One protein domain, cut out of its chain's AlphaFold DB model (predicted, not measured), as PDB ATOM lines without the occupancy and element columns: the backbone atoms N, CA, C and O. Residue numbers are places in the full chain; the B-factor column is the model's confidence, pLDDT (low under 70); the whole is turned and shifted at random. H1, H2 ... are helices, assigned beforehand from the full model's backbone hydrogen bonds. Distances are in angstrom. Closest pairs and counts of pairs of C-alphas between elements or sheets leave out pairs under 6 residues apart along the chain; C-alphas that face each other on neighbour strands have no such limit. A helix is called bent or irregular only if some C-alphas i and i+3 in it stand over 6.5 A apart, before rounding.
ATOM      1  N   LEU A   2     154.389 134.795 145.129       71.19
ATOM      2  CA  LEU A   2     154.535 135.743 146.255       71.19
ATOM      3  C   LEU A   2     153.521 135.509 147.391       71.19
ATOM      4  O   LEU A   2     153.842 135.604 148.565       71.19
ATOM      5  N   HIS A   3     152.290 135.112 147.057       78.19
ATOM      6  CA  HIS A   3     151.304 134.719 148.070       78.19
ATOM      7  C   HIS A   3     151.739 133.506 148.911       78.19
ATOM      8  O   HIS A   3     151.379 133.436 150.081       78.19
ATOM      9  N   ALA A   4     152.512 132.576 148.340       80.62
ATOM     10  CA  ALA A   4     152.968 131.377 149.038       80.62
ATOM     11  C   ALA A   4     154.161 131.671 149.961       80.62
ATOM     12  O   ALA A   4     154.194 131.150 151.069       80.62
ATOM     13  N   SER A   5     155.104 132.528 149.550       78.06
ATOM     14  CA  SER A   5     156.197 132.975 150.429       78.06
ATOM     15  C   SER A   5     155.671 133.814 151.594       78.06
ATOM     16  O   SER A   5     156.045 133.587 152.736       78.06
ATOM     17  N   LEU A   6     154.722 134.716 151.329       82.12
ATOM     18  CA  LEU A   6     154.083 135.529 152.364       82.12
ATOM     19  C   LEU A   6     153.277 134.685 153.363       82.12
ATOM     20  O   LEU A   6     153.315 134.963 154.557       82.12
ATOM     21  N   ALA A   7     152.585 133.642 152.894       83.81
ATOM     22  CA  ALA A   7     151.889 132.702 153.773       83.81
ATOM     23  C   ALA A   7     152.860 131.865 154.627       83.81
ATOM     24  O   ALA A   7     152.538 131.533 155.764       83.81
ATOM     25  N   ARG A   8     154.058 131.545 154.113       84.00
ATOM     26  CA  ARG A   8     155.107 130.872 154.899       84.00
ATOM     27  C   ARG A   8     155.663 131.770 155.993       84.00
ATOM     28  O   ARG A   8     155.748 131.317 157.126       84.00
ATOM     29  N   VAL A   9     155.958 133.032 155.675       83.31
ATOM     30  CA  VAL A   9     156.385 134.040 156.662       83.31
ATOM     31  C   VAL A   9     155.345 134.174 157.776       83.31
ATOM     32  O   VAL A   9     155.686 134.128 158.953       83.31
ATOM     33  N   GLU A  10     154.064 134.261 157.419       84.38
ATOM     34  CA  GLU A  10     152.963 134.333 158.383       84.38
ATOM     35  C   GLU A  10     152.892 133.087 159.283       84.38
ATOM     36  O   GLU A  10     152.872 133.209 160.509       84.38
ATOM     37  N   ALA A  11     152.911 131.889 158.689       86.31
ATOM     38  CA  ALA A  11     152.871 130.628 159.428       86.31
ATOM     39  C   ALA A  11     154.093 130.449 160.344       86.31
ATOM     40  O   ALA A  11     153.971 129.913 161.445       86.31
ATOM     41  N   GLN A  12     155.258 130.921 159.911       85.94
ATOM     42  CA  GLN A  12     156.505 130.849 160.661       85.94
ATOM     43  C   GLN A  12     156.501 131.771 161.876       85.94
ATOM     44  O   GLN A  12     156.779 131.311 162.982       85.94
ATOM     45  N   VAL A  13     156.091 133.030 161.698       85.06
ATOM     46  CA  VAL A  13     155.916 133.980 162.806       85.06
ATOM     47  C   VAL A  13     154.880 133.461 163.800       85.06
ATOM     48  O   VAL A  13     155.113 133.489 165.008       85.06
ATOM     49  N   ALA A  14     153.760 132.924 163.305       86.12
ATOM     50  CA  ALA A  14     152.726 132.348 164.155       86.12
ATOM     51  C   ALA A  14     153.228 131.122 164.934       86.12
ATOM     52  O   ALA A  14     152.967 130.998 166.131       86.12
ATOM     53  N   SER A  15     153.981 130.231 164.282       88.94
ATOM     54  CA  SER A  15     154.574 129.048 164.909       88.94
ATOM     55  C   SER A  15     155.592 129.425 165.986       88.94
ATOM     56  O   SER A  15     155.495 128.923 167.106       88.94
ATOM     57  N   ALA A  16     156.524 130.331 165.673       87.50
ATOM     58  CA  ALA A  16     157.551 130.799 166.602       87.50
ATOM     59  C   ALA A  16     156.927 131.471 167.834       87.50
ATOM     60  O   ALA A  16     157.257 131.144 168.976       87.50
ATOM     61  N   LEU A  17     155.936 132.339 167.625       86.31
ATOM     62  CA  LEU A  17     155.241 132.991 168.729       86.31
ATOM     63  C   LEU A  17     154.437 131.992 169.572       86.31
ATOM     64  O   LEU A  17     154.431 132.087 170.796       86.31
ATOM     65  N   ASN A  18     153.802 130.990 168.958       88.31
ATOM     66  CA  ASN A  18     153.072 129.953 169.692       88.31
ATOM     67  C   ASN A  18     154.013 129.045 170.503       88.31
ATOM     68  O   ASN A  18     153.676 128.670 171.629       88.31
ATOM     69  N   SER A  19     155.207 128.726 169.988       89.12
ATOM     70  CA  SER A  19     156.223 128.025 170.781       89.12
ATOM     71  C   SER A  19     156.665 128.839 171.991       89.12
ATOM     72  O   SER A  19     156.750 128.273 173.081       89.12
ATOM     73  N   GLU A  20     156.840 130.156 171.854       88.62
ATOM     74  CA  GLU A  20     157.225 130.987 172.999       88.62
ATOM     75  C   GLU A  20     156.078 131.229 173.983       88.62
ATOM     76  O   GLU A  20     156.303 131.253 175.191       88.62
ATOM     77  N   ILE A  21     154.823 131.268 173.522       87.38
ATOM     78  CA  ILE A  21     153.655 131.270 174.417       87.38
ATOM     79  C   ILE A  21     153.613 129.992 175.268       87.38
ATOM     80  O   ILE A  21     153.283 130.054 176.450       87.38
ATOM     81  N   ARG A  22     153.967 128.823 174.711       87.50
ATOM     82  CA  ARG A  22     154.026 127.567 175.488       87.50
ATOM     83  C   ARG A  22     155.117 127.582 176.558       87.50
ATOM     84  O   ARG A  22     154.965 126.906 177.569       87.50
ATOM     85  N   ARG A  23     156.188 128.345 176.335       88.69
ATOM     86  CA  ARG A  23     157.331 128.493 177.248       88.69
ATOM     87  C   ARG A  23     157.229 129.724 178.144       88.69
ATOM     88  O   ARG A  23     158.138 130.001 178.922       88.69
ATOM     89  N   LEU A  24     156.105 130.438 178.090       88.94
ATOM     90  CA  LEU A  24     155.868 131.629 178.898       88.94
ATOM     91  C   LEU A  24     155.986 131.348 180.403       88.94
ATOM     92  O   LEU A  24     156.410 132.223 181.151       88.94
ATOM     93  N   SER A  25     155.660 130.130 180.844       87.44
ATOM     94  CA  SER A  25     155.871 129.688 182.227       87.44
ATOM     95  C   SER A  25     157.339 129.757 182.644       87.44
ATOM     96  O   SER A  25     157.639 130.350 183.673       87.44
ATOM     97  N   GLU A  26     158.255 129.233 181.824       89.44
ATOM     98  CA  GLU A  26     159.703 129.275 182.079       89.44
ATOM     99  C   GLU A  26     160.200 130.723 182.158       89.44
ATOM    100  O   GLU A  26     160.996 131.076 183.030       89.44
ATOM    101  N   LEU A  27     159.686 131.580 181.272       87.88
ATOM    102  CA  LEU A  27     160.052 132.989 181.226       87.88
ATOM    103  C   LEU A  27     159.588 133.742 182.481       87.88
ATOM    104  O   LEU A  27     160.358 134.486 183.087       87.88
ATOM    105  N   VAL A  28     158.347 133.516 182.908       87.88
ATOM    106  CA  VAL A  28     157.784 134.117 184.126       87.88
ATOM    107  C   VAL A  28     158.460 133.570 185.388       87.88
ATOM    108  O   VAL A  28     158.648 134.313 186.353       87.88
ATOM    109  N   ASP A  29     158.874 132.303 185.386       85.75
ATOM    110  CA  ASP A  29     159.606 131.693 186.498       85.75
ATOM    111  C   ASP A  29     161.040 132.226 186.614       85.75
ATOM    112  O   ASP A  29     161.535 132.387 187.732       85.75
ATOM    113  N   SER A  30     161.676 132.588 185.493       85.38
ATOM    114  CA  SER A  30     163.011 133.208 185.479       85.38
ATOM    115  C   SER A  30     163.053 134.597 186.137       85.38
ATOM    116  O   SER A  30     164.113 135.069 186.560       85.38
ATOM    117  N   TYR A  31     161.891 135.238 186.295       85.88
ATOM    118  CA  TYR A  31     161.763 136.513 186.983       85.88
ATOM    119  C   TYR A  31     161.891 136.342 188.507       85.88
ATOM    120  O   TYR A  31     161.003 135.804 189.178       85.88
ATOM    121  N   SER A  32     163.009 136.833 189.052       74.44
ATOM    122  CA  SER A  32     163.469 136.612 190.433       74.44
ATOM    123  C   SER A  32     163.451 137.882 191.302       74.44
ATOM    124  O   SER A  32     164.396 138.167 192.038       74.44
ATOM    125  N   ARG A  33     162.369 138.672 191.239       78.94
ATOM    126  CA  ARG A  33     162.174 139.828 192.141       78.94
ATOM    127  C   ARG A  33     161.378 139.463 193.400       78.94
ATOM    128  O   ARG A  33     160.523 138.585 193.331       78.94
ATOM    129  N   PRO A  34     161.612 140.146 194.540       77.06
ATOM    130  CA  PRO A  34     160.886 139.872 195.776       77.06
ATOM    131  C   PRO A  34     159.387 140.151 195.611       77.06
ATOM    132  O   PRO A  34     158.976 141.256 195.253       77.06
ATOM    133  N   PHE A  35     158.569 139.134 195.884       79.62
ATOM    134  CA  PHE A  35     157.117 139.235 195.839       79.62
ATOM    135  C   PHE A  35     156.559 139.769 197.163       79.62
ATOM    136  O   PHE A  35     156.810 139.212 198.237       79.62
ATOM    137  N   HIS A  36     155.733 140.811 197.073       78.06
ATOM    138  CA  HIS A  36     155.024 141.386 198.210       78.06
ATOM    139  C   HIS A  36     153.510 141.399 197.948       78.06
ATOM    140  O   HIS A  36     153.085 141.824 196.877       78.06
ATOM    141  N   PRO A  37     152.678 140.972 198.918       74.69
ATOM    142  CA  PRO A  37     151.223 140.932 198.764       74.69
ATOM    143  C   PRO A  37     150.540 142.307 198.897       74.69
ATOM    144  O   PRO A  37     149.315 142.376 198.830       74.69
ATOM    145  N   ASP A  38     151.298 143.380 199.136       81.81
ATOM    146  CA  ASP A  38     150.776 144.743 199.267       81.81
ATOM    147  C   ASP A  38     150.323 145.282 197.894       81.81
ATOM    148  O   ASP A  38     151.117 145.231 196.952       81.81
ATOM    149  N   PRO A  39     149.086 145.799 197.735       78.88
ATOM    150  CA  PRO A  39     148.555 146.261 196.448       78.88
ATOM    151  C   PRO A  39     149.452 147.258 195.702       78.88
ATOM    152  O   PRO A  39     149.595 147.149 194.483       78.88
ATOM    153  N   ALA A  40     150.088 148.202 196.400       82.00
ATOM    154  CA  ALA A  40     150.974 149.178 195.759       82.00
ATOM    155  C   ALA A  40     152.215 148.505 195.144       82.00
ATOM    156  O   ALA A  40     152.567 148.764 193.991       82.00
ATOM    157  N   LEU A  41     152.839 147.587 195.888       83.38
ATOM    158  CA  LEU A  41     154.002 146.822 195.431       83.38
ATOM    159  C   LEU A  41     153.629 145.781 194.367       83.38
ATOM    160  O   LEU A  41     154.410 145.542 193.448       83.38
ATOM    161  N   LEU A  42     152.421 145.219 194.432       83.31
ATOM    162  CA  LEU A  42     151.906 144.272 193.445       83.31
ATOM    163  C   LEU A  42     151.724 144.929 192.068       83.31
ATOM    164  O   LEU A  42     152.066 144.329 191.048       83.31
ATOM    165  N   HIS A  43     151.256 146.180 192.021       82.19
ATOM    166  CA  HIS A  43     151.165 146.940 190.771       82.19
ATOM    167  C   HIS A  43     152.534 147.184 190.129       82.19
ATOM    168  O   HIS A  43     152.670 147.054 188.907       82.19
ATOM    169  N   VAL A  44     153.551 147.511 190.934       85.19
ATOM    170  CA  VAL A  44     154.932 147.671 190.451       85.19
ATOM    171  C   VAL A  44     155.467 146.336 189.943       85.19
ATOM    172  O   VAL A  44     155.926 146.264 188.805       85.19
ATOM    173  N   TYR A  45     155.308 145.267 190.726       86.31
ATOM    174  CA  TYR A  45     155.724 143.916 190.355       86.31
ATOM    175  C   TYR A  45     155.100 143.467 189.026       86.31
ATOM    176  O   TYR A  45     155.805 142.995 188.140       86.31
ATOM    177  N   LYS A  46     153.791 143.688 188.838       87.06
ATOM    178  CA  LYS A  46     153.075 143.395 187.587       87.06
ATOM    179  C   LYS A  46     153.614 144.194 186.408       87.06
ATOM    180  O   LYS A  46     153.794 143.644 185.325       87.06
ATOM    181  N   ARG A  47     153.851 145.497 186.596       85.81
ATOM    182  CA  ARG A  47     154.394 146.357 185.539       85.81
ATOM    183  C   ARG A  47     155.770 145.869 185.100       85.81
ATOM    184  O   ARG A  47     156.017 145.763 183.906       85.81
ATOM    185  N   GLU A  48     156.636 145.561 186.055       88.06
ATOM    186  CA  GLU A  48     157.986 145.079 185.776       88.06
ATOM    187  C   GLU A  48     157.988 143.684 185.148       88.06
ATOM    188  O   GLU A  48     158.737 143.461 184.197       88.06
ATOM    189  N   LEU A  49     157.109 142.785 185.603       88.62
ATOM    190  CA  LEU A  49     156.919 141.471 184.991       88.62
ATOM    191  C   LEU A  49     156.442 141.597 183.541       88.62
ATOM    192  O   LEU A  49     157.022 140.969 182.663       88.62
ATOM    193  N   ASN A  50     155.455 142.459 183.265       88.44
ATOM    194  CA  ASN A  50     154.994 142.724 181.899       88.44
ATOM    195  C   ASN A  50     156.131 143.231 181.009       88.44
ATOM    196  O   ASN A  50     156.306 142.728 179.906       88.44
ATOM    197  N   THR A  51     156.926 144.191 181.491       87.25
ATOM    198  CA  THR A  51     158.070 144.723 180.738       87.25
ATOM    199  C   THR A  51     159.171 143.678 180.534       87.25
ATOM    200  O   THR A  51     159.847 143.686 179.507       87.25
ATOM    201  N   HIS A  52     159.387 142.783 181.498       89.50
ATOM    202  CA  HIS A  52     160.330 141.675 181.353       89.50
ATOM    203  C   HIS A  52     159.861 140.676 180.288       89.50
ATOM    204  O   HIS A  52     160.627 140.364 179.379       89.50
ATOM    205  N   VAL A  53     158.596 140.254 180.360       88.44
ATOM    206  CA  VAL A  53     157.981 139.326 179.400       88.44
ATOM    207  C   VAL A  53     157.964 139.915 177.992       88.44
ATOM    208  O   VAL A  53     158.366 139.238 177.057       88.44
ATOM    209  N   GLU A  54     157.566 141.177 177.837       86.06
ATOM    210  CA  GLU A  54     157.560 141.884 176.551       86.06
ATOM    211  C   GLU A  54     158.945 141.919 175.903       86.06
ATOM    212  O   GLU A  54     159.091 141.573 174.731       86.06
ATOM    213  N   ARG A  55     159.976 142.273 176.680       86.38
ATOM    214  CA  ARG A  55     161.351 142.340 176.178       86.38
ATOM    215  C   ARG A  55     161.860 140.972 175.739       86.38
ATOM    216  O   ARG A  55     162.429 140.852 174.659       86.38
ATOM    217  N   GLU A  56     161.685 139.953 176.575       87.56
ATOM    218  CA  GLU A  56     162.212 138.622 176.275       87.56
ATOM    219  C   GLU A  56     161.426 137.932 175.161       87.56
ATOM    220  O   GLU A  56     162.038 137.337 174.278       87.56
ATOM    221  N   LEU A  57     160.098 138.071 175.133       86.62
ATOM    222  CA  LEU A  57     159.269 137.537 174.055       86.62
ATOM    223  C   LEU A  57     159.602 138.208 172.717       86.62
ATOM    224  O   LEU A  57     159.779 137.517 171.717       86.62
ATOM    225  N   GLY A  58     159.745 139.539 172.699       83.94
ATOM    226  CA  GLY A  58     160.133 140.293 171.504       83.94
ATOM    227  C   GLY A  58     161.535 139.932 171.005       83.94
ATOM    228  O   GLY A  58     161.732 139.716 169.807       83.94
ATOM    229  N   ARG A  59     162.503 139.779 171.919       85.44
ATOM    230  CA  ARG A  59     163.866 139.348 171.581       85.44
ATOM    231  C   ARG A  59     163.881 137.937 170.999       85.44
ATOM    232  O   ARG A  59     164.448 137.732 169.931       85.44
ATOM    233  N   LYS A  60     163.229 136.979 171.665       86.19
ATOM    234  CA  LYS A  60     163.167 135.580 171.219       86.19
ATOM    235  C   LYS A  60     162.451 135.423 169.888       86.19
ATOM    236  O   LYS A  60     162.929 134.686 169.031       86.19
ATOM    237  N   LEU A  61     161.359 136.157 169.685       83.62
ATOM    238  CA  LEU A  61     160.642 136.150 168.416       83.62
ATOM    239  C   LEU A  61     161.492 136.735 167.283       83.62
ATOM    240  O   LEU A  61     161.536 136.157 166.202       83.62
ATOM    241  N   THR A  62     162.191 137.847 167.532       82.81
ATOM    242  CA  THR A  62     163.111 138.441 166.553       82.81
ATOM    243  C   THR A  62     164.257 137.482 166.223       82.81
ATOM    244  O   THR A  62     164.529 137.245 165.052       82.81
ATOM    245  N   GLU A  63     164.889 136.865 167.226       84.38
ATOM    246  CA  GLU A  63     165.948 135.863 167.023       84.38
ATOM    247  C   GLU A  63     165.451 134.660 166.207       84.38
ATOM    248  O   GLU A  63     166.124 134.248 165.268       84.38
ATOM    249  N   ALA A  64     164.265 134.126 166.519       82.69
ATOM    250  CA  ALA A  64     163.710 132.952 165.847       82.69
ATOM    251  C   ALA A  64     163.215 133.235 164.420       82.69
ATOM    252  O   ALA A  64     163.294 132.365 163.561       82.69
ATOM    253  N   CYS A  65     162.675 134.428 164.164       79.12
ATOM    254  CA  CYS A  65     162.058 134.755 162.879       79.12
ATOM    255  C   CYS A  65     162.985 135.521 161.929       79.12
ATOM    256  O   CYS A  65     162.762 135.481 160.721       79.12
ATOM    257  N   SER A  66     163.988 136.244 162.435       80.31
ATOM    258  CA  SER A  66     164.832 137.122 161.609       80.31
ATOM    259  C   SER A  66     165.524 136.365 160.482       80.31
ATOM    260  O   SER A  66     165.328 136.720 159.323       80.31
ATOM    261  N   SER A  67     166.265 135.295 160.791       79.12
ATOM    262  CA  SER A  67     166.994 134.507 159.789       79.12
ATOM    263  C   SER A  67     166.071 133.940 158.721       79.12
ATOM    264  O   SER A  67     166.384 133.964 157.534       79.12
ATOM    265  N   ASP A  68     164.918 133.432 159.136       79.44
ATOM    266  CA  ASP A  68     164.069 132.660 158.248       79.44
ATOM    267  C   ASP A  68     163.232 133.549 157.333       79.44
ATOM    268  O   ASP A  68     163.093 133.256 156.142       79.44
ATOM    269  N   ILE A  69     162.729 134.672 157.857       78.56
ATOM    270  CA  ILE A  69     162.045 135.660 157.025       78.56
ATOM    271  C   ILE A  69     163.042 136.296 156.060       78.56
ATOM    272  O   ILE A  69     162.717 136.419 154.882       78.56
ATOM    273  N   LEU A  70     164.256 136.627 156.516       76.56
ATOM    274  CA  LEU A  70     165.324 137.120 155.642       76.56
ATOM    275  C   LEU A  70     165.616 136.138 154.507       76.56
ATOM    276  O   LEU A  70     165.651 136.537 153.347       76.56
ATOM    277  N   ASN A  71     165.739 134.847 154.816       79.56
ATOM    278  CA  ASN A  71     165.973 133.816 153.809       79.56
ATOM    279  C   ASN A  71     164.814 133.697 152.805       79.56
ATOM    280  O   ASN A  71     165.060 133.568 151.606       79.56
ATOM    281  N   GLU A  72     163.551 133.746 153.245       77.19
ATOM    282  CA  GLU A  72     162.404 133.681 152.324       77.19
ATOM    283  C   GLU A  72     162.221 134.963 151.498       77.19
ATOM    284  O   GLU A  72     161.850 134.878 150.323       77.19
ATOM    285  N   VAL A  73     162.507 136.141 152.062       75.06
ATOM    286  CA  VAL A  73     162.514 137.411 151.319       75.06
ATOM    287  C   VAL A  73     163.627 137.394 150.275       75.06
ATOM    288  O   VAL A  73     163.328 137.550 149.091       75.06
ATOM    289  N   ALA A  74     164.861 137.067 150.666       75.50
ATOM    290  CA  ALA A  74     166.003 136.969 149.756       75.50
ATOM    291  C   ALA A  74     165.765 135.938 148.640       75.50
ATOM    292  O   ALA A  74     166.046 136.193 147.468       75.50
ATOM    293  N   ARG A  75     165.171 134.781 148.962       79.88
ATOM    294  CA  ARG A  75     164.804 133.764 147.962       79.88
ATOM    295  C   ARG A  75     163.769 134.286 146.967       79.88
ATOM    296  O   ARG A  75     163.832 133.966 145.779       79.88
ATOM    297  N   CYS A  76     162.800 135.067 147.438       75.44
ATOM    298  CA  CYS A  76     161.826 135.719 146.570       75.44
ATOM    299  C   CYS A  76     162.475 136.767 145.670       75.44
ATOM    300  O   CYS A  76     162.202 136.761 144.470       75.44
ATOM    301  N   GLU A  77     163.349 137.613 146.211       74.25
ATOM    302  CA  GLU A  77     164.093 138.607 145.437       74.25
ATOM    303  C   GLU A  77     164.949 137.944 144.354       74.25
ATOM    304  O   GLU A  77     164.846 138.321 143.189       74.25
ATOM    305  N   GLN A  78     165.686 136.879 144.687       75.38
ATOM    306  CA  GLN A  78     166.461 136.091 143.721       75.38
ATOM    307  C   GLN A  78     165.589 135.468 142.627       75.38
ATOM    308  O   GLN A  78     165.973 135.430 141.461       75.38
ATOM    309  N   LEU A  79     164.397 134.974 142.967       78.31
ATOM    310  CA  LEU A  79     163.478 134.422 141.971       78.31
ATOM    311  C   LEU A  79     162.915 135.495 141.038       78.31
ATOM    312  O   LEU A  79     162.795 135.245 139.837       78.31
ATOM    313  N   MET A  80     162.559 136.666 141.572       73.06
ATOM    314  CA  MET A  80     162.140 137.803 140.749       73.06
ATOM    315  C   MET A  80     163.289 138.202 139.833       73.06
ATOM    316  O   MET A  80     163.117 138.252 138.618       73.06
ATOM    317  N   MET A  81     164.483 138.342 140.394       73.50
ATOM    318  CA  MET A  81     165.689 138.625 139.645       73.50
ATOM    319  C   MET A  81     165.934 137.619 138.517       73.50
ATOM    320  O   MET A  81     166.093 138.038 137.379       73.50
ATOM    321  N   ASN A  82     165.897 136.312 138.781       77.62
ATOM    322  CA  ASN A  82     166.106 135.281 137.760       77.62
ATOM    323  C   ASN A  82     165.092 135.378 136.615       77.62
ATOM    324  O   ASN A  82     165.440 135.166 135.457       77.62
ATOM    325  N   LYS A  83     163.835 135.725 136.919       75.38
ATOM    326  CA  LYS A  83     162.820 135.942 135.883       75.38
ATOM    327  C   LYS A  83     163.088 137.188 135.048       75.38
ATOM    328  O   LYS A  83     162.879 137.140 133.844       75.38
ATOM    329  N   HIS A  84     163.545 138.272 135.665       68.69
ATOM    330  CA  HIS A  84     163.882 139.502 134.953       68.69
ATOM    331  C   HIS A  84     165.194 139.359 134.155       68.69
ATOM    332  O   HIS A  84     165.250 139.750 132.996       68.69
ATOM    333  N   ALA A  85     166.206 138.687 134.704       70.25
ATOM    334  CA  ALA A  85     167.468 138.383 134.027       70.25
ATOM    335  C   ALA A  85     167.303 137.431 132.831       70.25
ATOM    336  O   ALA A  85     168.105 137.477 131.908       70.25
ATOM    337  N   ALA A  86     166.270 136.580 132.818       71.56
ATOM    338  CA  ALA A  86     165.940 135.754 131.655       71.56
ATOM    339  C   ALA A  86     165.368 136.562 130.474       71.56
ATOM    340  O   ALA A  86     165.397 136.088 129.343       71.56
ATOM    341  N   ILE A  87     164.832 137.759 130.733       68.88
ATOM    342  CA  ILE A  87     164.271 138.661 129.713       68.88
ATOM    343  C   ILE A  87     165.363 139.599 129.171       68.88
ATOM    344  O   ILE A  87     165.331 139.999 128.011       68.88
ATOM    345  N   VAL A  88     166.354 139.919 130.002       65.31
ATOM    346  CA  VAL A  88     167.460 140.819 129.671       65.31
ATOM    347  C   VAL A  88     168.620 140.028 129.055       65.31
ATOM    348  O   VAL A  88     169.228 139.184 129.711       65.31
ATOM    349  N   SER A  89     168.946 140.299 127.786       63.34
ATOM    350  CA  SER A  89     170.066 139.640 127.084       63.34
ATOM    351  C   SER A  89     171.438 140.255 127.401       63.34
ATOM    352  O   SER A  89     172.455 139.616 127.149       63.34
ATOM    353  N   ASP A  90     171.477 141.460 127.974       66.25
ATOM    354  CA  ASP A  90     172.712 142.191 128.267       66.25
ATOM    355  C   ASP A  90     173.326 141.819 129.631       66.25
ATOM    356  O   ASP A  90     172.680 141.891 130.681       66.25
ATOM    357  N   GLU A  91     174.606 141.442 129.618       63.91
ATOM    358  CA  GLU A  91     175.376 141.065 130.811       63.91
ATOM    359  C   GLU A  91     175.681 142.270 131.722       63.91
ATOM    360  O   GLU A  91     175.784 142.113 132.944       63.91
ATOM    361  N   ALA A  92     175.754 143.493 131.176       61.12
ATOM    362  CA  ALA A  92     175.971 144.696 131.980       61.12
ATOM    363  C   ALA A  92     174.727 145.048 132.815       61.12
ATOM    364  O   ALA A  92     174.841 145.290 134.022       61.12
ATOM    365  N   CYS A  93     173.532 144.979 132.225       59.72
ATOM    366  CA  CYS A  93     172.269 145.134 132.948       59.72
ATOM    367  C   CYS A  93     172.063 144.033 134.011       59.72
ATOM    368  O   CYS A  93     171.709 144.338 135.153       59.72
ATOM    369  N   LYS A  94     172.412 142.767 133.722       63.59
ATOM    370  CA  LYS A  94     172.400 141.687 134.736       63.59
ATOM    371  C   LYS A  94     173.282 142.001 135.948       63.59
ATOM    372  O   LYS A  94     172.864 141.771 137.084       63.59
ATOM    373  N   SER A  95     174.476 142.554 135.724       61.75
ATOM    374  CA  SER A  95     175.399 142.915 136.808       61.75
ATOM    375  C   SER A  95     174.885 144.065 137.691       61.75
ATOM    376  O   SER A  95     175.085 144.036 138.905       61.75
ATOM    377  N   ARG A  96     174.146 145.031 137.121       62.97
ATOM    378  CA  ARG A  96     173.485 146.112 137.879       62.97
ATOM    379  C   ARG A  96     172.309 145.610 138.701       62.97
ATOM    380  O   ARG A  96     172.172 145.981 139.864       62.97
ATOM    381  N   ILE A  97     171.513 144.704 138.137       62.12
ATOM    382  CA  ILE A  97     170.422 144.047 138.859       62.12
ATOM    383  C   ILE A  97     170.964 143.262 140.072       62.12
ATOM    384  O   ILE A  97     170.342 143.293 141.134       62.12
ATOM    385  N   LEU A  98     172.143 142.630 139.956       61.44
ATOM    386  CA  LEU A  98     172.778 141.873 141.052       61.44
ATOM    387  C   LEU A  98     173.214 142.772 142.220       61.44
ATOM    388  O   LEU A  98     173.257 142.304 143.353       61.44
ATOM    389  N   GLN A  99     173.533 144.042 141.959       62.62
ATOM    390  CA  GLN A  99     173.991 144.999 142.974       62.62
ATOM    391  C   GLN A  99     172.853 145.771 143.660       62.62
ATOM    392  O   GLN A  99     173.075 146.392 144.696       62.62
ATOM    393  N   LEU A 100     171.637 145.753 143.104       59.00
ATOM    394  CA  LEU A 100     170.490 146.518 143.615       59.00
ATOM    395  C   LEU A 100     169.761 145.845 144.789       59.00
ATOM    396  O   LEU A 100     168.985 146.506 145.491       59.00
ATOM    397  N   VAL A 101     169.982 144.545 144.985       55.91
ATOM    398  CA  VAL A 101     169.360 143.749 146.044       55.91
ATOM    399  C   VAL A 101     170.328 143.671 147.214       55.91
ATOM    400  O   VAL A 101     171.265 142.877 147.202       55.91
ATOM    401  N   ASP A 102     170.107 144.516 148.218       56.19
ATOM    402  CA  ASP A 102     170.821 144.430 149.487       56.19
ATOM    403  C   ASP A 102     169.982 143.596 150.473       56.19
ATOM    404  O   ASP A 102     168.988 144.100 151.008       56.19
ATOM    405  N   PRO A 103     170.333 142.316 150.712       51.94
ATOM    406  CA  PRO A 103     169.544 141.415 151.554       51.94
ATOM    407  C   PRO A 103     169.563 141.813 153.040       51.94
ATOM    408  O   PRO A 103     168.865 141.206 153.847       51.94
ATOM    409  N   THR A 104     170.362 142.818 153.421       51.25
ATOM    410  CA  THR A 104     170.514 143.290 154.807       51.25
ATOM    411  C   THR A 104     169.570 144.434 155.186       51.25
ATOM    412  O   THR A 104     169.535 144.834 156.349       51.25
ATOM    413  N   ALA A 105     168.767 144.950 154.247       51.44
ATOM    414  CA  ALA A 105     167.901 146.103 154.498       51.44
ATOM    415  C   ALA A 105     166.682 145.797 155.395       51.44
ATOM    416  O   ALA A 105     166.085 146.729 155.940       51.44
ATOM    417  N   PHE A 106     166.324 144.520 155.575       57.25
ATOM    418  CA  PHE A 106     165.161 144.129 156.367       57.25
ATOM    419  C   PHE A 106     165.534 143.735 157.793       57.25
ATOM    420  O   PHE A 106     166.146 142.699 158.037       57.25
ATOM    421  N   SER A 107     165.088 144.526 158.763       56.41
ATOM    422  CA  SER A 107     165.088 144.122 160.166       56.41
ATOM    423  C   SER A 107     163.641 144.033 160.644       56.41
ATOM    424  O   SER A 107     163.021 145.075 160.870       56.41
ATOM    425  N   PRO A 108     163.066 142.826 160.797       61.81
ATOM    426  CA  PRO A 108     161.724 142.691 161.337       61.81
ATOM    427  C   PRO A 108     161.725 143.091 162.817       61.81
ATOM    428  O   PRO A 108     162.252 142.375 163.667       61.81
ATOM    429  N   GLU A 109     161.135 144.242 163.137       60.78
ATOM    430  CA  GLU A 109     160.919 144.674 164.519       60.78
ATOM    431  C   GLU A 109     159.551 144.171 164.998       60.78
ATOM    432  O   GLU A 109     158.494 144.641 164.562       60.78
ATOM    433  N   PHE A 110     159.566 143.176 165.886       64.81
ATOM    434  CA  PHE A 110     158.352 142.638 166.489       64.81
ATOM    435  C   PHE A 110     158.061 143.328 167.825       64.81
ATOM    436  O   PHE A 110     158.753 143.096 168.814       64.81
ATOM    437  N   HIS A 111     156.993 144.126 167.879       63.41
ATOM    438  CA  HIS A 111     156.532 144.758 169.116       63.41
ATOM    439  C   HIS A 111     155.285 144.045 169.656       63.41
ATOM    440  O   HIS A 111     154.245 144.009 168.996       63.41
ATOM    441  N   VAL A 112     155.363 143.509 170.877       68.62
ATOM    442  CA  VAL A 112     154.232 142.878 171.576       68.62
ATOM    443  C   VAL A 112     153.981 143.623 172.884       68.62
ATOM    444  O   VAL A 112     154.642 143.368 173.883       68.62
ATOM    445  N   ASP A 113     153.006 144.534 172.894       71.62
ATOM    446  CA  ASP A 113     152.705 145.363 174.070       71.62
ATOM    447  C   ASP A 113     151.998 144.548 175.168       71.62
ATOM    448  O   ASP A 113     150.772 144.462 175.235       71.62
ATOM    449  N   CYS A 114     152.767 143.945 176.074       70.88
ATOM    450  CA  CYS A 114     152.200 143.149 177.163       70.88
ATOM    451  C   CYS A 114     151.491 144.015 178.217       70.88
ATOM    452  O   CYS A 114     150.663 143.507 178.984       70.88
ATOM    453  N   ARG A 115     151.774 145.325 178.265       71.44
ATOM    454  CA  ARG A 115     151.215 146.256 179.252       71.44
ATOM    455  C   ARG A 115     149.737 146.523 178.997       71.44
ATOM    456  O   ARG A 115     148.952 146.458 179.944       71.44
ATOM    457  N   ASN A 116     149.354 146.778 177.749       71.62
ATOM    458  CA  ASN A 116     147.947 146.944 177.380       71.62
ATOM    459  C   ASN A 116     147.190 145.608 177.387       71.62
ATOM    460  O   ASN A 116     146.040 145.547 177.825       71.62
ATOM    461  N   LEU A 117     147.850 144.510 177.001       68.56
ATOM    462  CA  LEU A 117     147.238 143.174 176.975       68.56
ATOM    463  C   LEU A 117     146.852 142.696 178.375       68.56
ATOM    464  O   LEU A 117     145.787 142.100 178.562       68.56
ATOM    465  N   CYS A 118     147.709 142.984 179.355       71.38
ATOM    466  CA  CYS A 118     147.547 142.563 180.743       71.38
ATOM    467  C   CYS A 118     146.912 143.627 181.650       71.38
ATOM    468  O   CYS A 118     146.866 143.443 182.869       71.38
ATOM    469  N   ALA A 119     146.378 144.719 181.088       67.75
ATOM    470  CA  ALA A 119     145.776 145.811 181.858       67.75
ATOM    471  C   ALA A 119     144.554 145.359 182.684       67.75
ATOM    472  O   ALA A 119     144.386 145.780 183.825       67.75
ATOM    473  N   ASN A 120     143.750 144.438 182.139       74.81
ATOM    474  CA  ASN A 120     142.534 143.918 182.782       74.81
ATOM    475  C   ASN A 120     142.769 142.687 183.672       74.81
ATOM    476  O   ASN A 120     141.805 142.119 184.188       74.81
ATOM    477  N   PHE A 121     144.018 142.242 183.832       76.12
ATOM    478  CA  PHE A 121     144.330 141.114 184.705       76.12
ATOM    479  C   PHE A 121     143.964 141.473 186.151       76.12
ATOM    480  O   PHE A 121     144.394 142.516 186.644       76.12
ATOM    481  N   ARG A 122     143.154 140.634 186.800       69.00
ATOM    482  CA  ARG A 122     142.797 140.753 188.215       69.00
ATOM    483  C   ARG A 122     143.334 139.533 188.941       69.00
ATOM    484  O   ARG A 122     142.967 138.410 188.609       69.00
ATOM    485  N   GLU A 123     144.198 139.776 189.909       74.44
ATOM    486  CA  GLU A 123     144.851 138.742 190.695       74.44
ATOM    487  C   GLU A 123     143.904 138.221 191.789       74.44
ATOM    488  O   GLU A 123     143.417 139.006 192.606       74.44
ATOM    489  N   ASP A 124     143.680 136.904 191.860       71.38
ATOM    490  CA  ASP A 124     143.017 136.282 193.015       71.38
ATOM    491  C   ASP A 124     144.058 135.560 193.873       71.38
ATOM    492  O   ASP A 124     144.334 134.373 193.706       71.38
ATOM    493  N   ILE A 125     144.671 136.320 194.780       72.44
ATOM    494  CA  ILE A 125     145.676 135.835 195.743       72.44
ATOM    495  C   ILE A 125     145.045 135.661 197.140       72.44
ATOM    496  O   ILE A 125     145.741 135.480 198.151       72.44
ATOM    497  N   GLN A 126     143.713 135.759 197.230       69.25
ATOM    498  CA  GLN A 126     143.017 135.617 198.496       69.25
ATOM    499  C   GLN A 126     143.078 134.166 198.955       69.25
ATOM    500  O   GLN A 126     142.864 133.224 198.198       69.25
ATOM    501  N   PHE A 127     143.368 133.986 200.239       69.06
ATOM    502  CA  PHE A 127     143.284 132.673 200.853       69.06
ATOM    503  C   PHE A 127     141.823 132.208 200.836       69.06
ATOM    504  O   PHE A 127     140.963 132.834 201.460       69.06
ATOM    505  N   ARG A 234     151.078 131.481 187.945       87.19
ATOM    506  CA  ARG A 234     150.158 130.611 187.187       87.19
ATOM    507  C   ARG A 234     148.994 131.381 186.569       87.19
ATOM    508  O   ARG A 234     148.795 131.295 185.363       87.19
ATOM    509  N   GLN A 235     148.266 132.161 187.370       86.88
ATOM    510  CA  GLN A 235     147.142 132.969 186.877       86.88
ATOM    511  C   GLN A 235     147.588 133.949 185.786       86.88
ATOM    512  O   GLN A 235     146.886 134.144 184.795       86.88
ATOM    513  N   TYR A 236     148.767 134.544 185.961       88.25
ATOM    514  CA  TYR A 236     149.366 135.445 184.993       88.25
ATOM    515  C   TYR A 236     149.709 134.721 183.691       88.25
ATOM    516  O   TYR A 236     149.321 135.196 182.630       88.25
ATOM    517  N   VAL A 237     150.383 133.568 183.753       88.94
ATOM    518  CA  VAL A 237     150.749 132.774 182.569       88.94
ATOM    519  C   VAL A 237     149.505 132.338 181.804       88.94
ATOM    520  O   VAL A 237     149.481 132.491 180.585       88.94
ATOM    521  N   ASP A 238     148.460 131.865 182.483       87.44
ATOM    522  CA  ASP A 238     147.210 131.454 181.831       87.44
ATOM    523  C   ASP A 238     146.527 132.638 181.129       87.44
ATOM    524  O   ASP A 238     146.138 132.551 179.959       87.44
ATOM    525  N   PHE A 239     146.432 133.782 181.817       87.06
ATOM    526  CA  PHE A 239     145.824 134.993 181.268       87.06
ATOM    527  C   PHE A 239     146.634 135.567 180.098       87.06
ATOM    528  O   PHE A 239     146.081 135.860 179.033       87.06
ATOM    529  N   ALA A 240     147.946 135.715 180.281       87.88
ATOM    530  CA  ALA A 240     148.855 136.252 179.283       87.88
ATOM    531  C   ALA A 240     148.930 135.331 178.062       87.88
ATOM    532  O   ALA A 240     148.824 135.822 176.944       87.88
ATOM    533  N   SER A 241     148.987 134.009 178.244       87.19
ATOM    534  CA  SER A 241     148.972 133.047 177.134       87.19
ATOM    535  C   SER A 241     147.704 133.165 176.295       87.19
ATOM    536  O   SER A 241     147.776 133.190 175.067       87.19
ATOM    537  N   HIS A 242     146.537 133.282 176.937       85.56
ATOM    538  CA  HIS A 242     145.275 133.472 176.224       85.56
ATOM    539  C   HIS A 242     145.262 134.789 175.434       85.56
ATOM    540  O   HIS A 242     144.845 134.816 174.278       85.56
ATOM    541  N   LYS A 243     145.720 135.894 176.035       85.62
ATOM    542  CA  LYS A 243     145.760 137.206 175.369       85.62
ATOM    543  C   LYS A 243     146.797 137.274 174.252       85.62
ATOM    544  O   LYS A 243     146.490 137.813 173.195       85.62
ATOM    545  N   LEU A 244     147.976 136.698 174.455       85.56
ATOM    546  CA  LEU A 244     149.027 136.632 173.446       85.56
ATOM    547  C   LEU A 244     148.569 135.833 172.226       85.56
ATOM    548  O   LEU A 244     148.787 136.290 171.111       85.56
ATOM    549  N   ARG A 245     147.850 134.715 172.415       84.88
ATOM    550  CA  ARG A 245     147.274 133.939 171.299       84.88
ATOM    551  C   ARG A 245     146.357 134.764 170.399       84.88
ATOM    552  O   ARG A 245     146.389 134.565 169.197       84.88
ATOM    553  N   LEU A 246     145.596 135.707 170.955       82.38
ATOM    554  CA  LEU A 246     144.740 136.599 170.161       82.38
ATOM    555  C   LEU A 246     145.543 137.591 169.311       82.38
ATOM    556  O   LEU A 246     145.057 138.067 168.291       82.38
ATOM    557  N   ILE A 247     146.756 137.931 169.741       83.50
ATOM    558  CA  ILE A 247     147.615 138.884 169.036       83.50
ATOM    559  C   ILE A 247     148.547 138.192 168.057       83.50
ATOM    560  O   ILE A 247     148.985 138.837 167.113       83.50
ATOM    561  N   VAL A 248     148.784 136.886 168.206       81.69
ATOM    562  CA  VAL A 248     149.567 136.101 167.244       81.69
ATOM    563  C   VAL A 248     149.091 136.334 165.816       81.69
ATOM    564  O   VAL A 248     149.916 136.635 164.960       81.69
ATOM    565  N   ASP A 249     147.779 136.272 165.586       76.81
ATOM    566  CA  ASP A 249     147.194 136.436 164.252       76.81
ATOM    567  C   ASP A 249     147.393 137.860 163.703       76.81
ATOM    568  O   ASP A 249     147.602 138.063 162.507       76.81
ATOM    569  N   LEU A 250     147.391 138.865 164.583       80.19
ATOM    570  CA  LEU A 250     147.672 140.252 164.210       80.19
ATOM    571  C   LEU A 250     149.160 140.460 163.918       80.19
ATOM    572  O   LEU A 250     149.511 141.110 162.935       80.19
ATOM    573  N   THR A 251     150.045 139.905 164.743       79.12
ATOM    574  CA  THR A 251     151.498 140.020 164.583       79.12
ATOM    575  C   THR A 251     151.982 139.275 163.341       79.12
ATOM    576  O   THR A 251     152.798 139.821 162.599       79.12
ATOM    577  N   SER A 252     151.453 138.083 163.056       80.44
ATOM    578  CA  SER A 252     151.770 137.324 161.840       80.44
ATOM    579  C   SER A 252     151.291 138.055 160.582       80.44
ATOM    580  O   SER A 252     152.054 138.203 159.623       80.44
ATOM    581  N   THR A 253     150.075 138.613 160.613       78.69
ATOM    582  CA  THR A 253     149.525 139.431 159.522       78.69
ATOM    583  C   THR A 253     150.339 140.712 159.318       78.69
ATOM    584  O   THR A 253     150.660 141.080 158.186       78.69
ATOM    585  N   ASN A 254     150.749 141.379 160.400       80.25
ATOM    586  CA  ASN A 254     151.592 142.574 160.335       80.25
ATOM    587  C   ASN A 254     152.984 142.273 159.770       80.25
ATOM    588  O   ASN A 254     153.461 143.016 158.910       80.25
ATOM    589  N   ALA A 255     153.611 141.173 160.185       75.81
ATOM    590  CA  ALA A 255     154.894 140.728 159.644       75.81
ATOM    591  C   ALA A 255     154.786 140.407 158.147       75.81
ATOM    592  O   ALA A 255     155.608 140.845 157.341       75.81
ATOM    593  N   ARG A 256     153.700 139.739 157.740       79.56
ATOM    594  CA  ARG A 256     153.373 139.524 156.327       79.56
ATOM    595  C   ARG A 256     153.233 140.841 155.565       79.56
ATOM    596  O   ARG A 256     153.704 140.943 154.433       79.56
ATOM    597  N   HIS A 257     152.596 141.852 156.152       80.62
ATOM    598  CA  HIS A 257     152.497 143.173 155.536       80.62
ATOM    599  C   HIS A 257     153.855 143.865 155.401       80.62
ATOM    600  O   HIS A 257     154.092 144.493 154.370       80.62
ATOM    601  N   GLN A 258     154.743 143.740 156.393       78.50
ATOM    602  CA  GLN A 258     156.114 144.247 156.307       78.50
ATOM    603  C   GLN A 258     156.872 143.580 155.149       78.50
ATOM    604  O   GLN A 258     157.270 144.286 154.224       78.50
ATOM    605  N   ALA A 259     156.923 142.245 155.110       77.38
ATOM    606  CA  ALA A 259     157.580 141.500 154.030       77.38
ATOM    607  C   ALA A 259     156.973 141.804 152.645       77.38
ATOM    608  O   ALA A 259     157.679 141.921 151.644       77.38
ATOM    609  N   LYS A 260     155.646 141.991 152.566       79.44
ATOM    610  CA  LYS A 260     154.969 142.374 151.318       79.44
ATOM    611  C   LYS A 260     155.417 143.751 150.826       79.44
ATOM    612  O   LYS A 260     155.577 143.928 149.620       79.44
ATOM    613  N   ARG A 261     155.575 144.732 151.723       79.38
ATOM    614  CA  ARG A 261     156.005 146.090 151.348       79.38
ATOM    615  C   ARG A 261     157.410 146.087 150.772       79.38
ATOM    616  O   ARG A 261     157.623 146.696 149.730       79.38
ATOM    617  N   GLU A 262     158.330 145.376 151.402       74.50
ATOM    618  CA  GLU A 262     159.707 145.294 150.918       74.50
ATOM    619  C   GLU A 262     159.813 144.619 149.565       74.50
ATOM    620  O   GLU A 262     160.417 145.161 148.645       74.50
ATOM    621  N   LEU A 263     159.113 143.502 149.392       77.38
ATOM    622  CA  LEU A 263     159.077 142.797 148.122       77.38
ATOM    623  C   LEU A 263     158.488 143.661 146.990       77.38
ATOM    624  O   LEU A 263     158.943 143.589 145.850       77.38
ATOM    625  N   HIS A 264     157.501 144.514 147.290       81.69
ATOM    626  CA  HIS A 264     157.002 145.503 146.329       81.69
ATOM    627  C   HIS A 264     158.045 146.575 145.990       81.69
ATOM    628  O   HIS A 264     158.121 146.993 144.834       81.69
ATOM    629  N   LEU A 265     158.846 147.016 146.964       79.38
ATOM    630  CA  LEU A 265     159.940 147.959 146.723       79.38
ATOM    631  C   LEU A 265     161.036 147.326 145.856       79.38
ATOM    632  O   LEU A 265     161.466 147.953 144.888       79.38
ATOM    633  N   ALA A 266     161.428 146.083 146.144       75.06
ATOM    634  CA  ALA A 266     162.376 145.319 145.336       75.06
ATOM    635  C   ALA A 266     161.865 145.134 143.899       75.06
ATOM    636  O   ALA A 266     162.582 145.414 142.940       75.06
ATOM    637  N   HIS A 267     160.589 144.770 143.735       79.88
ATOM    638  CA  HIS A 267     159.968 144.649 142.418       79.88
ATOM    639  C   HIS A 267     159.984 145.961 141.631       79.88
ATOM    640  O   HIS A 267     160.281 145.946 140.442       79.88
ATOM    641  N   LYS A 268     159.682 147.092 142.280       80.94
ATOM    642  CA  LYS A 268     159.677 148.399 141.615       80.94
ATOM    643  C   LYS A 268     161.066 148.761 141.090       80.94
ATOM    644  O   LYS A 268     161.170 149.180 139.943       80.94
ATOM    645  N   LYS A 269     162.109 148.559 141.906       77.69
ATOM    646  CA  LYS A 269     163.509 148.767 141.497       77.69
ATOM    647  C   LYS A 269     163.884 147.875 140.312       77.69
ATOM    648  O   LYS A 269     164.521 148.325 139.369       77.69
ATOM    649  N   LEU A 270     163.452 146.618 140.353       75.31
ATOM    650  CA  LEU A 270     163.729 145.648 139.301       75.31
ATOM    651  C   LEU A 270     162.991 145.975 137.992       75.31
ATOM    652  O   LEU A 270     163.568 145.851 136.919       75.31
ATOM    653  N   SER A 271     161.734 146.424 138.071       79.19
ATOM    654  CA  SER A 271     160.942 146.833 136.904       79.19
ATOM    655  C   SER A 271     161.540 148.056 136.226       79.19
ATOM    656  O   SER A 271     161.696 148.041 135.011       79.19
ATOM    657  N   SER A 272     161.936 149.078 136.997       81.25
ATOM    658  CA  SER A 272     162.543 150.281 136.421       81.25
ATOM    659  C   SER A 272     163.850 149.978 135.690       81.25
ATOM    660  O   SER A 272     164.103 150.562 134.646       81.25
ATOM    661  N   GLU A 273     164.663 149.046 136.195       77.06
ATOM    662  CA  GLU A 273     165.910 148.664 135.517       77.06
ATOM    663  C   GLU A 273     165.634 147.908 134.206       77.06
ATOM    664  O   GLU A 273     166.299 148.138 133.199       77.06
ATOM    665  N   VAL A 274     164.613 147.041 134.187       79.38
ATOM    666  CA  VAL A 274     164.201 146.339 132.960       79.38
ATOM    667  C   VAL A 274     163.570 147.286 131.938       79.38
ATOM    668  O   VAL A 274     163.816 147.123 130.746       79.38
ATOM    669  N   GLU A 275     162.796 148.279 132.376       82.06
ATOM    670  CA  GLU A 275     162.239 149.319 131.498       82.06
ATOM    671  C   GLU A 275     163.353 150.137 130.832       82.06
ATOM    672  O   GLU A 275     163.342 150.286 129.613       82.06
ATOM    673  N   LEU A 276     164.372 150.558 131.592       82.81
ATOM    674  CA  LEU A 276     165.540 151.261 131.045       82.81
ATOM    675  C   LEU A 276     166.285 150.431 129.990       82.81
ATOM    676  O   LEU A 276     166.712 150.961 128.964       82.81
ATOM    677  N   PHE A 277     166.434 149.125 130.225       79.12
ATOM    678  CA  PHE A 277     167.025 148.219 129.241       79.12
ATOM    679  C   PHE A 277     166.159 148.080 127.980       79.12
ATOM    680  O   PHE A 277     166.680 148.091 126.864       79.12
ATOM    681  N   GLY A 278     164.837 147.979 128.146       81.12
ATOM    682  CA  GLY A 278     163.886 147.931 127.036       81.12
ATOM    683  C   GLY A 278     163.947 149.182 126.159       81.12
ATOM    684  O   GLY A 278     164.034 149.061 124.938       81.12
ATOM    685  N   ASP A 279     163.979 150.364 126.774       85.25
ATOM    686  CA  ASP A 279     164.101 151.641 126.062       85.25
ATOM    687  C   ASP A 279     165.421 151.734 125.278       85.25
ATOM    688  O   ASP A 279     165.428 152.178 124.129       85.25
ATOM    689  N   SER A 280     166.527 151.244 125.854       83.94
ATOM    690  CA  SER A 280     167.828 151.183 125.170       83.94
ATOM    691  C   SER A 280     167.781 150.310 123.912       83.94
ATOM    692  O   SER A 280     168.264 150.721 122.861       83.94
ATOM    693  N   LEU A 281     167.164 149.125 123.991       82.69
ATOM    694  CA  LEU A 281     167.015 148.230 122.837       82.69
ATOM    695  C   LEU A 281     166.147 148.839 121.730       82.69
ATOM    696  O   LEU A 281     166.441 148.667 120.548       82.69
ATOM    697  N   VAL A 282     165.071 149.542 122.093       86.88
ATOM    698  CA  VAL A 282     164.204 150.216 121.113       86.88
ATOM    699  C   VAL A 282     164.974 151.306 120.369       86.88
ATOM    700  O   VAL A 282     164.837 151.422 119.149       86.88
ATOM    701  N   GLU A 283     165.803 152.074 121.075       90.25
ATOM    702  CA  GLU A 283     166.630 153.108 120.451       90.25
ATOM    703  C   GLU A 283     167.704 152.499 119.531       90.25
ATOM    704  O   GLU A 283     167.880 152.972 118.407       90.25
ATOM    705  N   GLU A 284     168.346 151.397 119.935       86.75
ATOM    706  CA  GLU A 284     169.300 150.665 119.085       86.75
ATOM    707  C   GLU A 284     168.652 150.138 117.795       86.75
ATOM    708  O   GLU A 284     169.212 150.295 116.707       86.75
ATOM    709  N   VAL A 285     167.444 149.564 117.874       87.69
ATOM    710  CA  VAL A 285     166.701 149.089 116.690       87.69
ATOM    711  C   VAL A 285     166.363 150.245 115.752       87.69
ATOM    712  O   VAL A 285     166.519 150.128 114.535       87.69
ATOM    713  N   LYS A 286     165.930 151.379 116.304       90.75
ATOM    714  CA  LYS A 286     165.612 152.577 115.521       90.75
ATOM    715  C   LYS A 286     166.848 153.154 114.833       90.75
ATOM    716  O   LYS A 286     166.752 153.639 113.706       90.75
ATOM    717  N   GLN A 287     168.003 153.103 115.490       92.31
ATOM    718  CA  GLN A 287     169.267 153.529 114.901       92.31
ATOM    719  C   GLN A 287     169.680 152.611 113.743       92.31
ATOM    720  O   GLN A 287     170.008 153.110 112.666       92.31
ATOM    721  N   LEU A 288     169.573 151.291 113.925       90.00
ATOM    722  CA  LEU A 288     169.836 150.307 112.870       90.00
ATOM    723  C   LEU A 288     168.919 150.495 111.650       90.00
ATOM    724  O   LEU A 288     169.398 150.432 110.521       90.00
ATOM    725  N   ASP A 289     167.629 150.775 111.850       92.62
ATOM    726  CA  ASP A 289     166.676 151.046 110.759       92.62
ATOM    727  C   ASP A 289     167.037 152.317 109.963       92.62
ATOM    728  O   ASP A 289     166.993 152.349 108.727       92.62
ATOM    729  N   ASN A 290     167.488 153.356 110.671       92.94
ATOM    730  CA  ASN A 290     167.992 154.585 110.059       92.94
ATOM    731  C   ASN A 290     169.255 154.328 109.224       92.94
ATOM    732  O   ASN A 290     169.392 154.851 108.114       92.94
ATOM    733  N   ASP A 291     170.171 153.510 109.738       91.88
ATOM    734  CA  ASP A 291     171.405 153.152 109.041       91.88
ATOM    735  C   ASP A 291     171.130 152.272 107.812       91.88
ATOM    736  O   ASP A 291     171.720 152.506 106.756       91.88
ATOM    737  N   ILE A 292     170.175 151.336 107.886       92.25
ATOM    738  CA  ILE A 292     169.704 150.561 106.723       92.25
ATOM    739  C   ILE A 292     169.118 151.494 105.658       92.25
ATOM    740  O   ILE A 292     169.496 151.407 104.489       92.25
ATOM    741  N   SER A 293     168.253 152.433 106.055       91.19
ATOM    742  CA  SER A 293     167.649 153.415 105.143       91.19
ATOM    743  C   SER A 293     168.704 154.283 104.449       91.19
ATOM    744  O   SER A 293     168.616 154.557 103.249       91.19
ATOM    745  N   ARG A 294     169.750 154.687 105.180       91.62
ATOM    746  CA  ARG A 294     170.900 155.410 104.615       91.62
ATOM    747  C   ARG A 294     171.693 154.562 103.626       91.62
ATOM    748  O   ARG A 294     172.062 155.064 102.566       91.62
ATOM    749  N   LEU A 295     171.961 153.301 103.955       90.69
ATOM    750  CA  LEU A 295     172.676 152.383 103.067       90.69
ATOM    751  C   LEU A 295     171.898 152.116 101.773       90.69
ATOM    752  O   LEU A 295     172.509 152.031 100.704       90.69
ATOM    753  N   ASP A 296     170.569 152.038 101.840       91.69
ATOM    754  CA  ASP A 296     169.725 151.828 100.661       91.69
ATOM    755  C   ASP A 296     169.704 153.066  99.747       91.69
ATOM    756  O   ASP A 296     169.846 152.942  98.529       91.69
ATOM    757  N   LEU A 297     169.672 154.277 100.325       90.25
ATOM    758  CA  LEU A 297     169.839 155.534  99.579       90.25
ATOM    759  C   LEU A 297     171.185 155.592  98.845       90.25
ATOM    760  O   LEU A 297     171.219 155.851  97.642       90.25
ATOM    761  N   ILE A 298     172.286 155.292  99.540       91.56
ATOM    762  CA  ILE A 298     173.629 155.274  98.939       91.56
ATOM    763  C   ILE A 298     173.704 154.223  97.822       91.56
ATOM    764  O   ILE A 298     174.282 154.477  96.766       91.56
ATOM    765  N   THR A 299     173.096 153.053  98.021       87.12
ATOM    766  CA  THR A 299     173.059 151.982  97.014       87.12
ATOM    767  C   THR A 299     172.224 152.377  95.792       87.12
ATOM    768  O   THR A 299     172.608 152.075  94.658       87.12
ATOM    769  N   ALA A 300     171.098 153.063  95.992       88.25
ATOM    770  CA  ALA A 300     170.255 153.572  94.916       88.25
ATOM    771  C   ALA A 300     170.966 154.660  94.099       88.25
ATOM    772  O   ALA A 300     170.924 154.627  92.868       88.25
ATOM    773  N   ASP A 301     171.667 155.578  94.764       88.12
ATOM    774  CA  ASP A 301     172.458 156.614  94.097       88.12
ATOM    775  C   ASP A 301     173.659 156.015  93.352       88.12
ATOM    776  O   ASP A 301     173.907 156.365  92.197       88.12
ATOM    777  N   ALA A 302     174.338 155.023  93.936       84.06
ATOM    778  CA  ALA A 302     175.406 154.284  93.265       84.06
ATOM    779  C   ALA A 302     174.910 153.521  92.022       84.06
ATOM    780  O   ALA A 302     175.623 153.448  91.023       84.06
ATOM    781  N   LYS A 303     173.682 152.979  92.045       83.75
ATOM    782  CA  LYS A 303     173.058 152.340  90.872       83.75
ATOM    783  C   LYS A 303     172.685 153.331  89.770       83.75
ATOM    784  O   LYS A 303     172.706 152.938  88.614       83.75
ATOM    785  N   LYS A 304     172.346 154.584  90.099       77.31
ATOM    786  CA  LYS A 304     172.053 155.635  89.101       77.31
ATOM    787  C   LYS A 304     173.301 156.173  88.401       77.31
ATOM    788  O   LYS A 304     173.190 156.739  87.320       77.31
ATOM    789  N   LEU A 305     174.467 156.038  89.030       65.81
ATOM    790  CA  LEU A 305     175.761 156.489  88.508       65.81
ATOM    791  C   LEU A 305     176.440 155.467  87.578       65.81
ATOM    792  O   LEU A 305     177.548 155.722  87.107       65.81
ATOM    793  N   LYS A 306     175.801 154.320  87.328       47.75
ATOM    794  CA  LYS A 306     176.303 153.228  86.491       47.75
ATOM    795  C   LYS A 306     175.415 153.044  85.267       47.75
ATOM    796  O   LYS A 306     175.985 152.744  84.198       47.75
TER     797      LYS A 306
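Overview. This is residues 2 to 127 and 234 to 306 of the 306 residues of the protein "Fzo_mitofusin domain-containing protein" of Trichobilharzia regenti (UniProt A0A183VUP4). This is a long, thin rod built along one very long helix, H6, with H1 and the arm H3b side by side with part of it in a three-helix bundle, and residues 282 to 306 sticking out alone as an arm at one end. H3a, H2 and H5 gather at the end of the body away from that arm, and H4 folds back on H3b beside H6. The printed part has 199 residues with six named helices, H1 to H6 in chain order, and no named strand; the class is all helix. The whole is extended, with a radius of gyration of the C-alphas of 29.6 A and spans of 121 by 25 by 23 A.

Arrangement. H6, residues 234 to 304, is a hub that touches five other helices; it has a kink of 40 degrees near residue 246, and is neither bent nor irregular, but only just: C-alphas 246 and 249 are 6.4 A apart. With residues 241 to 260 alone it touches H1, residues 2 to 22, opposite ways at a shallow tilt of 20 degrees; the closest C-alphas, of Glu 10 and Ser 252, are 4.7 A apart. H3, residues 39 to 85, also a hub when taken whole, was assigned as one helix by its hydrogen bonds but is bent, C-alphas 64 and 67 being 7.1 A apart; its arms H3a, residues 39 to 64, and H3b, residues 67 to 85, stand at a steep tilt of 36 degrees, only just steep. H3b touches H6 the same way at 17 degrees, a shallow tilt, closest at the C-alphas of Glu 77 and Ala 266, 6.9 A. H3b and H4, residues 91 to 99, form a helical hairpin and only just touch, with 3 pairs of C-alphas within 8 A, closest at Ala 85 and Lys 94, 6.0 A. H2, residues 24 to 30, touches H3a at a steep tilt of 65 degrees, the C-alphas of Leu 27 and Val 53 closest at 6.9 A. H5, residues 114 to 117, touches H3a, closest at the C-alphas of Asn 50 and Cys 114, 5.5 A. Every O i to N i+4 pair is within hydrogen-bond range in H1, H2, H3a, H3b and H4, and 64 of 67 are in H6; H5 is too short for such a pair.

Along the chain. H1 begins at C-alpha 2 (154.535, 135.743, 146.255) and is 30.4 A long; H3a is 36.7 A and H3b 26.1 A. H6 runs 103.6 A to C-alpha 304 (172.053, 155.635, 89.101).

Size, cuts and confidence. The C-alphas of Phe 127 and Lys 306, the two farthest apart, are 120.8 A from each other. Residues 128 to 233 are not printed, and C-alphas 127 and 234 are 15.4 A apart across the cut. The link from H4 to H5 is long, with 14 residues. Confidence is under 70 for 34 residues, among them 87 to 112.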